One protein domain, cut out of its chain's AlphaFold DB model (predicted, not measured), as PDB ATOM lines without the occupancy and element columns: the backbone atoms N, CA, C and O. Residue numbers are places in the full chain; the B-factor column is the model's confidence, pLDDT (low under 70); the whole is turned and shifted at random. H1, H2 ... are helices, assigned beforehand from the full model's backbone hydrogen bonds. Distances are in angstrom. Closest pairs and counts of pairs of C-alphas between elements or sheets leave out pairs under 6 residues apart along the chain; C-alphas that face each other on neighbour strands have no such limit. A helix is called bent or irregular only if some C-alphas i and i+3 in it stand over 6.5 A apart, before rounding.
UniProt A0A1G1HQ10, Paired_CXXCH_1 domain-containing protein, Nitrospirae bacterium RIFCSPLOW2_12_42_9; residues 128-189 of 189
ATOM      1  N   SER A 128      20.827  45.143 -37.021       87.25
ATOM      2  CA  SER A 128      21.712  44.033 -36.651       87.25
ATOM      3  C   SER A 128      21.255  43.392 -35.339       87.25
ATOM      4  O   SER A 128      21.167  44.057 -34.310       87.25
ATOM      5  N   TYR A 129      20.977  42.089 -35.370       88.00
ATOM      6  CA  TYR A 129      20.524  41.328 -34.207       88.00
ATOM      7  C   TYR A 129      21.627  41.210 -33.150       88.00
ATOM      8  O   TYR A 129      21.380  41.358 -31.956       88.00
ATOM      9  N   ILE A 130      22.864  40.991 -33.603       83.94
ATOM     10  CA  ILE A 130      24.022  40.817 -32.721       83.94
ATOM     11  C   ILE A 130      24.429  42.144 -32.083       83.94
ATOM     12  O   ILE A 130      24.678  42.188 -30.881       83.94
ATOM     13  N   GLU A 131      24.454  43.232 -32.856       86.50
ATOM     14  CA  GLU A 131      24.785  44.555 -32.312       86.50
ATOM     15  C   GLU A 131      23.692  45.040 -31.353       86.50
ATOM     16  O   GLU A 131      24.003  45.600 -30.302       86.50
ATOM     17  N   ALA A 132      22.418  44.756 -31.654       82.44
ATOM     18  CA  ALA A 132      21.294  45.139 -30.803       82.44
ATOM     19  C   ALA A 132      21.267  44.421 -29.445       82.44
ATOM     20  O   ALA A 132      20.698  44.950 -28.486       82.44
ATOM     21  N   LYS A 133      21.898  43.245 -29.330       80.56
ATOM     22  CA  LYS A 133      21.809  42.374 -28.148       80.56
ATOM     23  C   LYS A 133      22.202  43.048 -26.835       80.56
ATOM     24  O   LYS A 133      21.625  42.753 -25.790       80.56
ATOM     25  N   ASN A 134      23.148  43.981 -26.894       76.50
ATOM     26  CA  ASN A 134      23.712  44.630 -25.711       76.50
ATOM     27  C   ASN A 134      23.272  46.088 -25.535       76.50
ATOM     28  O   ASN A 134      23.782  46.766 -24.646       76.50
ATOM     29  N   ILE A 135      22.335  46.578 -26.351       81.38
ATOM     30  CA  ILE A 135      21.925  47.989 -26.317       81.38
ATOM     31  C   ILE A 135      21.006  48.276 -25.124       81.38
ATOM     32  O   ILE A 135      21.138  49.311 -24.475       81.38
ATOM     33  N   SER A 136      20.080  47.367 -24.809       80.44
ATOM     34  CA  SER A 136      19.118  47.571 -23.722       80.44
ATOM     35  C   SER A 136      19.548  46.883 -22.425       80.44
ATOM     36  O   SER A 136      19.928  45.706 -22.394       80.44
ATOM     37  N   ALA A 137      19.470  47.621 -21.315       79.38
ATOM     38  CA  ALA A 137      19.718  47.090 -19.976       79.38
ATOM     39  C   ALA A 137      18.546  46.238 -19.460       79.38
ATOM     40  O   ALA A 137      18.777  45.298 -18.705       79.38
ATOM     41  N   THR A 138      17.321  46.546 -19.888       80.25
ATOM     42  CA  THR A 138      16.077  45.996 -19.329       80.25
ATOM     43  C   THR A 138      15.354  45.031 -20.257       80.25
ATOM     44  O   THR A 138      14.584  44.212 -19.778       80.25
ATOM     45  N   LEU A 139      15.593  45.109 -21.565       84.38
ATOM     46  CA  LEU A 139      14.952  44.242 -22.550       84.38
ATOM     47  C   LEU A 139      16.030  43.484 -23.317       84.38
ATOM     48  O   LEU A 139      16.582  43.982 -24.301       84.38
ATOM     49  N   LYS A 140      16.376  42.297 -22.820       89.31
ATOM     50  CA  LYS A 140      17.457  41.486 -23.384       89.31
ATOM     51  C   LYS A 140      16.989  40.759 -24.636       89.31
ATOM     52  O   LYS A 140      15.812  40.432 -24.779       89.31
ATOM     53  N   LEU A 141      17.916  40.547 -25.564       91.12
ATOM     54  CA  LEU A 141      17.714  39.659 -26.704       91.12
ATOM     55  C   LEU A 141      18.297  38.287 -26.376       91.12
ATOM     56  O   LEU A 141      19.406  38.192 -25.842       91.12
ATOM     57  N   LYS A 142      17.561  37.249 -26.765       91.69
ATOM     58  CA  LYS A 142      18.022  35.862 -26.791       91.69
ATOM     59  C   LYS A 142      19.252  35.719 -27.688       91.69
ATOM     60  O   LYS A 142      19.534  36.563 -28.540       91.69
ATOM     61  N   ASP A 143      19.973  34.610 -27.531       89.12
ATOM     62  CA  ASP A 143      21.067  34.249 -28.443       89.12
ATOM     63  C   ASP A 143      20.578  34.119 -29.889       89.12
ATOM     64  O   ASP A 143      21.239  34.585 -30.817       89.12
ATOM     65  N   LEU A 144      19.402  33.511 -30.063       88.56
ATOM     66  CA  LEU A 144      18.684  33.390 -31.324       88.56
ATOM     67  C   LEU A 144      17.174  33.463 -31.066       88.56
ATOM     68  O   LEU A 144      16.726  33.060 -29.990       88.56
ATOM     69  N   PRO A 145      16.377  33.905 -32.053       91.94
ATOM     70  CA  PRO A 145      14.930  33.861 -31.932       91.94
ATOM     71  C   PRO A 145      14.379  32.436 -31.840       91.94
ATOM     72  O   PRO A 145      14.890  31.510 -32.480       91.94
ATOM     73  N   ASP A 146      13.260  32.287 -31.138       93.38
ATOM     74  CA  ASP A 146      12.478  31.057 -31.149       93.38
ATOM     75  C   ASP A 146      11.882  30.814 -32.541       93.38
ATOM     76  O   ASP A 146      11.266  31.689 -33.159       93.38
ATOM     77  N   LYS A 147      12.001  29.576 -33.027       91.88
ATOM     78  CA  LYS A 147      11.325  29.169 -34.264       91.88
ATOM     79  C   LYS A 147       9.804  29.328 -34.096       91.88
ATOM     80  O   LYS A 147       9.277  28.976 -33.042       91.88
ATOM     81  N   PRO A 148       9.077  29.774 -35.138       91.69
ATOM     82  CA  PRO A 148       9.511  29.943 -36.529       91.69
ATOM     83  C   PRO A 148      10.114  31.314 -36.894       91.69
ATOM     84  O   PRO A 148      10.402  31.505 -38.075       91.69
ATOM     85  N   VAL A 149      10.315  32.246 -35.954       93.19
ATOM     86  CA  VAL A 149      10.962  33.550 -36.222       93.19
ATOM     87  C   VAL A 149      12.430  33.339 -36.612       93.19
ATOM     88  O   VAL A 149      13.079  32.404 -36.143       93.19
ATOM     89  N   LYS A 150      12.946  34.170 -37.527       89.38
ATOM     90  CA  LYS A 150      14.291  34.013 -38.107       89.38
ATOM     91  C   LYS A 150      15.035  35.340 -38.194       89.38
ATOM     92  O   LYS A 150      14.424  36.389 -38.355       89.38
ATOM     93  N   VAL A 151      16.358  35.270 -38.159       88.25
ATOM     94  CA  VAL A 151      17.274  36.369 -38.496       88.25
ATOM     95  C   VAL A 151      17.842  36.086 -39.884       88.25
ATOM     96  O   VAL A 151      18.197  34.942 -40.173       88.25
ATOM     97  N   PHE A 152      17.933  37.109 -40.730       85.38
ATOM     98  CA  PHE A 152      18.474  37.009 -42.085       85.38
ATOM     99  C   PHE A 152      19.776  37.798 -42.136       85.38
ATOM    100  O   PHE A 152      19.806  38.974 -41.795       85.38
ATOM    101  N   ASN A 153      20.878  37.133 -42.476       83.81
ATOM    102  CA  ASN A 153      22.203  37.754 -42.586       83.81
ATOM    103  C   ASN A 153      22.613  38.565 -41.341       83.81
ATOM    104  O   ASN A 153      23.211  39.633 -41.433       83.81
ATOM    105  N   GLY A 154      22.267  38.054 -40.154       87.00
ATOM    106  CA  GLY A 154      22.555  38.713 -38.878       87.00
ATOM    107  C   GLY A 154      21.666  39.922 -38.566       87.00
ATOM    108  O   GLY A 154      21.882  40.564 -37.540       87.00
ATOM    109  N   LYS A 155      20.666  40.227 -39.400       86.50
ATOM    110  CA  LYS A 155      19.729  41.340 -39.238       86.50
ATOM    111  C   LYS A 155      18.284  40.870 -39.071       86.50
ATOM    112  O   LYS A 155      17.888  39.785 -39.507       86.50
ATOM    113  N   ILE A 156      17.492  41.708 -38.414       87.81
ATOM    114  CA  ILE A 156      16.036  41.626 -38.454       87.81
ATOM    115  C   ILE A 156      15.573  42.246 -39.765       87.81
ATOM    116  O   ILE A 156      15.908  43.387 -40.057       87.81
ATOM    117  N   GLU A 157      14.784  41.503 -40.525       88.00
ATOM    118  CA  GLU A 157      14.232  41.919 -41.816       88.00
ATOM    119  C   GLU A 157      12.708  41.750 -41.804       88.00
ATOM    120  O   GLU A 157      12.163  41.084 -40.920       88.00
ATOM    121  N   CYS A 158      11.985  42.281 -42.796       86.88
ATOM    122  CA  CYS A 158      10.531  42.065 -42.902       86.88
ATOM    123  C   CYS A 158      10.165  40.567 -42.805       86.88
ATOM    124  O   CYS A 158       9.243  40.180 -42.083       86.88
ATOM    125  N   ALA A 159      10.954  39.707 -43.463       87.06
ATOM    126  CA  ALA A 159      10.769  38.257 -43.481       87.06
ATOM    127  C   ALA A 159      11.056  37.561 -42.132       87.06
ATOM    128  O   ALA A 159      10.734  36.376 -41.969       87.06
ATOM    129  N   SER A 160      11.654  38.260 -41.158       90.62
ATOM    130  CA  SER A 160      11.845  37.760 -39.789       90.62
ATOM    131  C   SER A 160      10.511  37.527 -39.099       90.62
ATOM    132  O   SER A 160      10.334  36.502 -38.440       90.62
ATOM    133  N   CYS A 161       9.566  38.447 -39.300       91.12
ATOM    134  CA  CYS A 161       8.239  38.416 -38.691       91.12
ATOM    135  C   CYS A 161       7.160  37.952 -39.671       91.12
ATOM    136  O   CYS A 161       6.216  37.287 -39.245       91.12
ATOM    137  N   HIS A 162       7.316  38.260 -40.961       88.56
ATOM    138  CA  HIS A 162       6.351  37.941 -42.009       88.56
ATOM    139  C   HIS A 162       6.797  36.745 -42.862       88.56
ATOM    140  O   HIS A 162       7.974  36.562 -43.174       88.56
ATOM    141  N   ASP A 163       5.839  35.918 -43.252       86.94
ATOM    142  CA  ASP A 163       5.997  34.805 -44.171       86.94
ATOM    143  C   ASP A 163       5.020  34.965 -45.339       86.94
ATOM    144  O   ASP A 163       3.872  34.532 -45.232       86.94
ATOM    145  N   PRO A 164       5.451  35.564 -46.463       79.12
ATOM    146  CA  PRO A 164       4.571  35.825 -47.601       79.12
ATOM    147  C   PRO A 164       4.033  34.542 -48.261       79.12
ATOM    148  O   PRO A 164       3.158  34.621 -49.117       79.12
ATOM    149  N   HIS A 165       4.535  33.360 -47.883       79.31
ATOM    150  CA  HIS A 165       4.013  32.067 -48.339       79.31
ATOM    151  C   HIS A 165       2.924  31.498 -47.428       79.31
ATOM    152  O   HIS A 165       2.269  30.526 -47.802       79.31
ATOM    153  N   SER A 166       2.737  32.055 -46.230       80.19
ATOM    154  CA  SER A 166       1.860  31.492 -45.210       80.19
ATOM    155  C   SER A 166       0.705  32.410 -44.857       80.19
ATOM    156  O   SER A 166       0.867  33.535 -44.403       80.19
ATOM    157  N   CYS A 167      -0.480  31.831 -44.940       79.25
ATOM    158  CA  CYS A 167      -1.749  32.441 -44.581       79.25
ATOM    159  C   CYS A 167      -2.248  32.058 -43.186       79.25
ATOM    160  O   CYS A 167      -3.388  32.346 -42.828       79.25
ATOM    161  N   ALA A 168      -1.415  31.367 -42.403       84.50
ATOM    162  CA  ALA A 168      -1.827  30.788 -41.128       84.50
ATOM    163  C   ALA A 168      -2.192  31.845 -40.072       84.50
ATOM    164  O   ALA A 168      -3.008  31.571 -39.197       84.50
ATOM    165  N   ASN A 169      -1.602  33.042 -40.154       85.56
ATOM    166  CA  ASN A 169      -1.857  34.147 -39.235       85.56
ATOM    167  C   ASN A 169      -2.186  35.434 -40.016       85.56
ATOM    168  O   ASN A 169      -1.672  35.618 -41.124       85.56
ATOM    169  N   PRO A 170      -2.981  36.359 -39.438       80.88
ATOM    170  CA  PRO A 170      -3.183  37.687 -40.011       80.88
ATOM    171  C   PRO A 170      -1.858  38.381 -40.331       80.88
ATOM    172  O   PRO A 170      -0.862  38.177 -39.633       80.88
ATOM    173  N   LEU A 171      -1.860  39.217 -41.373       79.06
ATOM    174  CA  LEU A 171      -0.681  39.961 -41.835       79.06
ATOM    175  C   LEU A 171       0.513  39.064 -42.198       79.06
ATOM    176  O   LEU A 171       1.650  39.523 -42.153       79.06
ATOM    177  N   PHE A 172       0.279  37.791 -42.531       84.38
ATOM    178  CA  PHE A 172       1.334  36.824 -42.846       84.38
ATOM    179  C   PHE A 172       2.323  36.592 -41.700       84.38
ATOM    180  O   PHE A 172       3.483  36.271 -41.939       84.38
ATOM    181  N   LEU A 173       1.935  36.797 -40.441       89.31
ATOM    182  CA  LEU A 173       2.889  36.629 -39.348       89.31
ATOM    183  C   LEU A 173       3.348  35.169 -39.220       89.31
ATOM    184  O   LEU A 173       2.560  34.231 -39.340       89.31
ATOM    185  N   ARG A 174       4.625  34.964 -38.895       91.75
ATOM    186  CA  ARG A 174       5.177  33.628 -38.608       91.75
ATOM    187  C   ARG A 174       4.539  32.994 -37.371       91.75
ATOM    188  O   ARG A 174       4.388  31.777 -37.320       91.75
ATOM    189  N   ILE A 175       4.146  33.825 -36.407       93.19
ATOM    190  CA  ILE A 175       3.364  33.468 -35.219       93.19
ATOM    191  C   ILE A 175       2.402  34.597 -34.864       93.19
ATOM    192  O   ILE A 175       2.691  35.768 -35.099       93.19
ATOM    193  N   THR A 176       1.274  34.255 -34.244       91.75
ATOM    194  CA  THR A 176       0.349  35.236 -33.659       91.75
ATOM    195  C   THR A 176       1.076  36.151 -32.674       91.75
ATOM    196  O   THR A 176       1.858  35.659 -31.856       91.75
ATOM    197  N   ASN A 177       0.743  37.442 -32.651       90.00
ATOM    198  CA  ASN A 177       1.264  38.365 -31.638       90.00
ATOM    199  C   ASN A 177       0.448  38.376 -30.324       90.00
ATOM    200  O   ASN A 177       0.555  39.302 -29.521       90.00
ATOM    201  N   ASP A 178      -0.374  37.354 -30.079       92.88
ATOM    202  CA  ASP A 178      -1.152  37.232 -28.845       92.88
ATOM    203  C   ASP A 178      -0.238  37.288 -27.623       92.88
ATOM    204  O   ASP A 178       0.708  36.504 -27.520       92.88
ATOM    205  N   ARG A 179      -0.536  38.184 -26.674       92.75
ATOM    206  CA  ARG A 179       0.287  38.401 -25.469       92.75
ATOM    207  C   ARG A 179       1.770  38.654 -25.794       92.75
ATOM    208  O   ARG A 179       2.646  38.164 -25.087       92.75
ATOM    209  N   SER A 180       2.045  39.369 -26.885       91.00
ATOM    210  CA  SER A 180       3.400  39.721 -27.335       91.00
ATOM    211  C   SER A 180       4.283  38.528 -27.706       91.00
ATOM    212  O   SER A 180       5.506  38.660 -27.747       91.00
ATOM    213  N   LYS A 181       3.699  37.356 -28.002       93.69
ATOM    214  CA  LYS A 181       4.452  36.143 -28.375       93.69
ATOM    215  C   LYS A 181       5.465  36.377 -29.498       93.69
ATOM    216  O   LYS A 181       6.533  35.778 -29.461       93.69
ATOM    217  N   LEU A 182       5.156  37.244 -30.466       93.19
ATOM    218  CA  LEU A 182       6.080  37.564 -31.554       93.19
ATOM    219  C   LEU A 182       7.327  38.291 -31.040       93.19
ATOM    220  O   LEU A 182       8.443  37.925 -31.390       93.19
ATOM    221  N   CYS A 183       7.147  39.278 -30.165       91.25
ATOM    222  CA  CYS A 183       8.244  40.024 -29.550       91.25
ATOM    223  C   CYS A 183       9.082  39.118 -28.636       91.25
ATOM    224  O   CYS A 183      10.312  39.140 -28.669       91.25
ATOM    225  N   LEU A 184       8.404  38.277 -27.853       93.38
ATOM    226  CA  LEU A 184       9.016  37.340 -26.910       93.38
ATOM    227  C   LEU A 184       9.723  36.161 -27.592       93.38
ATOM    228  O   LEU A 184      10.480  35.441 -26.942       93.38
ATOM    229  N   ALA A 185       9.542  35.978 -28.902       94.75
ATOM    230  CA  ALA A 185      10.379  35.063 -29.666       94.75
ATOM    231  C   ALA A 185      11.840  35.526 -29.680       94.75
ATOM    232  O   ALA A 185      12.731  34.690 -29.713       94.75
ATOM    233  N   CYS A 186      12.093  36.836 -29.614       93.56
ATOM    234  CA  CYS A 186      13.438  37.409 -29.592       93.56
ATOM    235  C   CYS A 186      13.843  37.919 -28.209       93.56
ATOM    236  O   CYS A 186      15.028  37.892 -27.890       93.56
ATOM    237  N   HIS A 187      12.889  38.418 -27.423       92.00
ATOM    238  CA  HIS A 187      13.172  39.085 -26.159       92.00
ATOM    239  C   HIS A 187      12.967  38.186 -24.944       92.00
ATOM    240  O   HIS A 187      12.004  37.423 -24.867       92.00
ATOM    241  N   GLU A 188      13.871  38.333 -23.982       87.00
ATOM    242  CA  GLU A 188      13.744  37.785 -22.634       87.00
ATOM    243  C   GLU A 188      13.195  38.877 -21.710       87.00
ATOM    244  O   GLU A 188      13.544  40.055 -21.857       87.00
ATOM    245  N   MET A 189      12.306  38.478 -20.800       67.88
ATOM    246  CA  MET A 189      11.766  39.327 -19.733       67.88
ATOM    247  C   MET A 189      12.500  39.066 -18.426       67.88
ATOM    248  O   MET A 189      12.864  37.890 -18.200       67.88
TER     249      MET A 189
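Overview. This is residues 128 to 189 of the 189 residues of the protein "Paired_CXXCH_1 domain-containing protein" of Nitrospirae bacterium RIFCSPLOW2_12_42_9 (UniProt A0A1G1HQ10). The domain has little regular structure: a flat slab of winding loops holding three short helices that touch no other helix, with H3, the longest, close to H2 and with H1 apart from both. H1 lies towards one end of the slab, the loop of residues 162 to 177 reaches the other, and residues 187 to 188 pair antiparallel with residues 140 to 141. The printed part has 62 residues with named helices H1, H2, H3 in that order and no named strand; the class is all helix, though named elements hold only 15 residues. It is compact, radius of gyration of the C-alphas 11.8 A, spanning 35 by 27 by 15 A.

Along the chain. H3, residues 178 to 184, is 10.4 A long, from C-alpha 178 at (-1.152, 37.232, -28.845); it is irregular, with C-alphas 179 and 182 8.4 A apart. H2 is residues 158 to 161, 6.0 A, neither bent nor irregular, but only just. H1, residues 129 to 132, 5.2 A, begins at (20.524, 41.328, -34.207).

Arrangement. H3 and H2 are close but not clearly touching; their closest C-alphas, of Leu 182 and Cys 161, are 7.5 A apart. H1 is apart from both. In H3, 1 of 3 O i to N i+4 pairs and 2 of 4 O i to N i+3 pairs are within hydrogen-bond range; H1 and H2 are too short for an i+4 pair.

Size, cuts and confidence. The farthest C-alphas, of Ala 137 and Cys 167, are 35.8 A apart. The printed part has no cut; both links, of 25 and 16 residues, are long. Only residue 189 is under pLDDT 70.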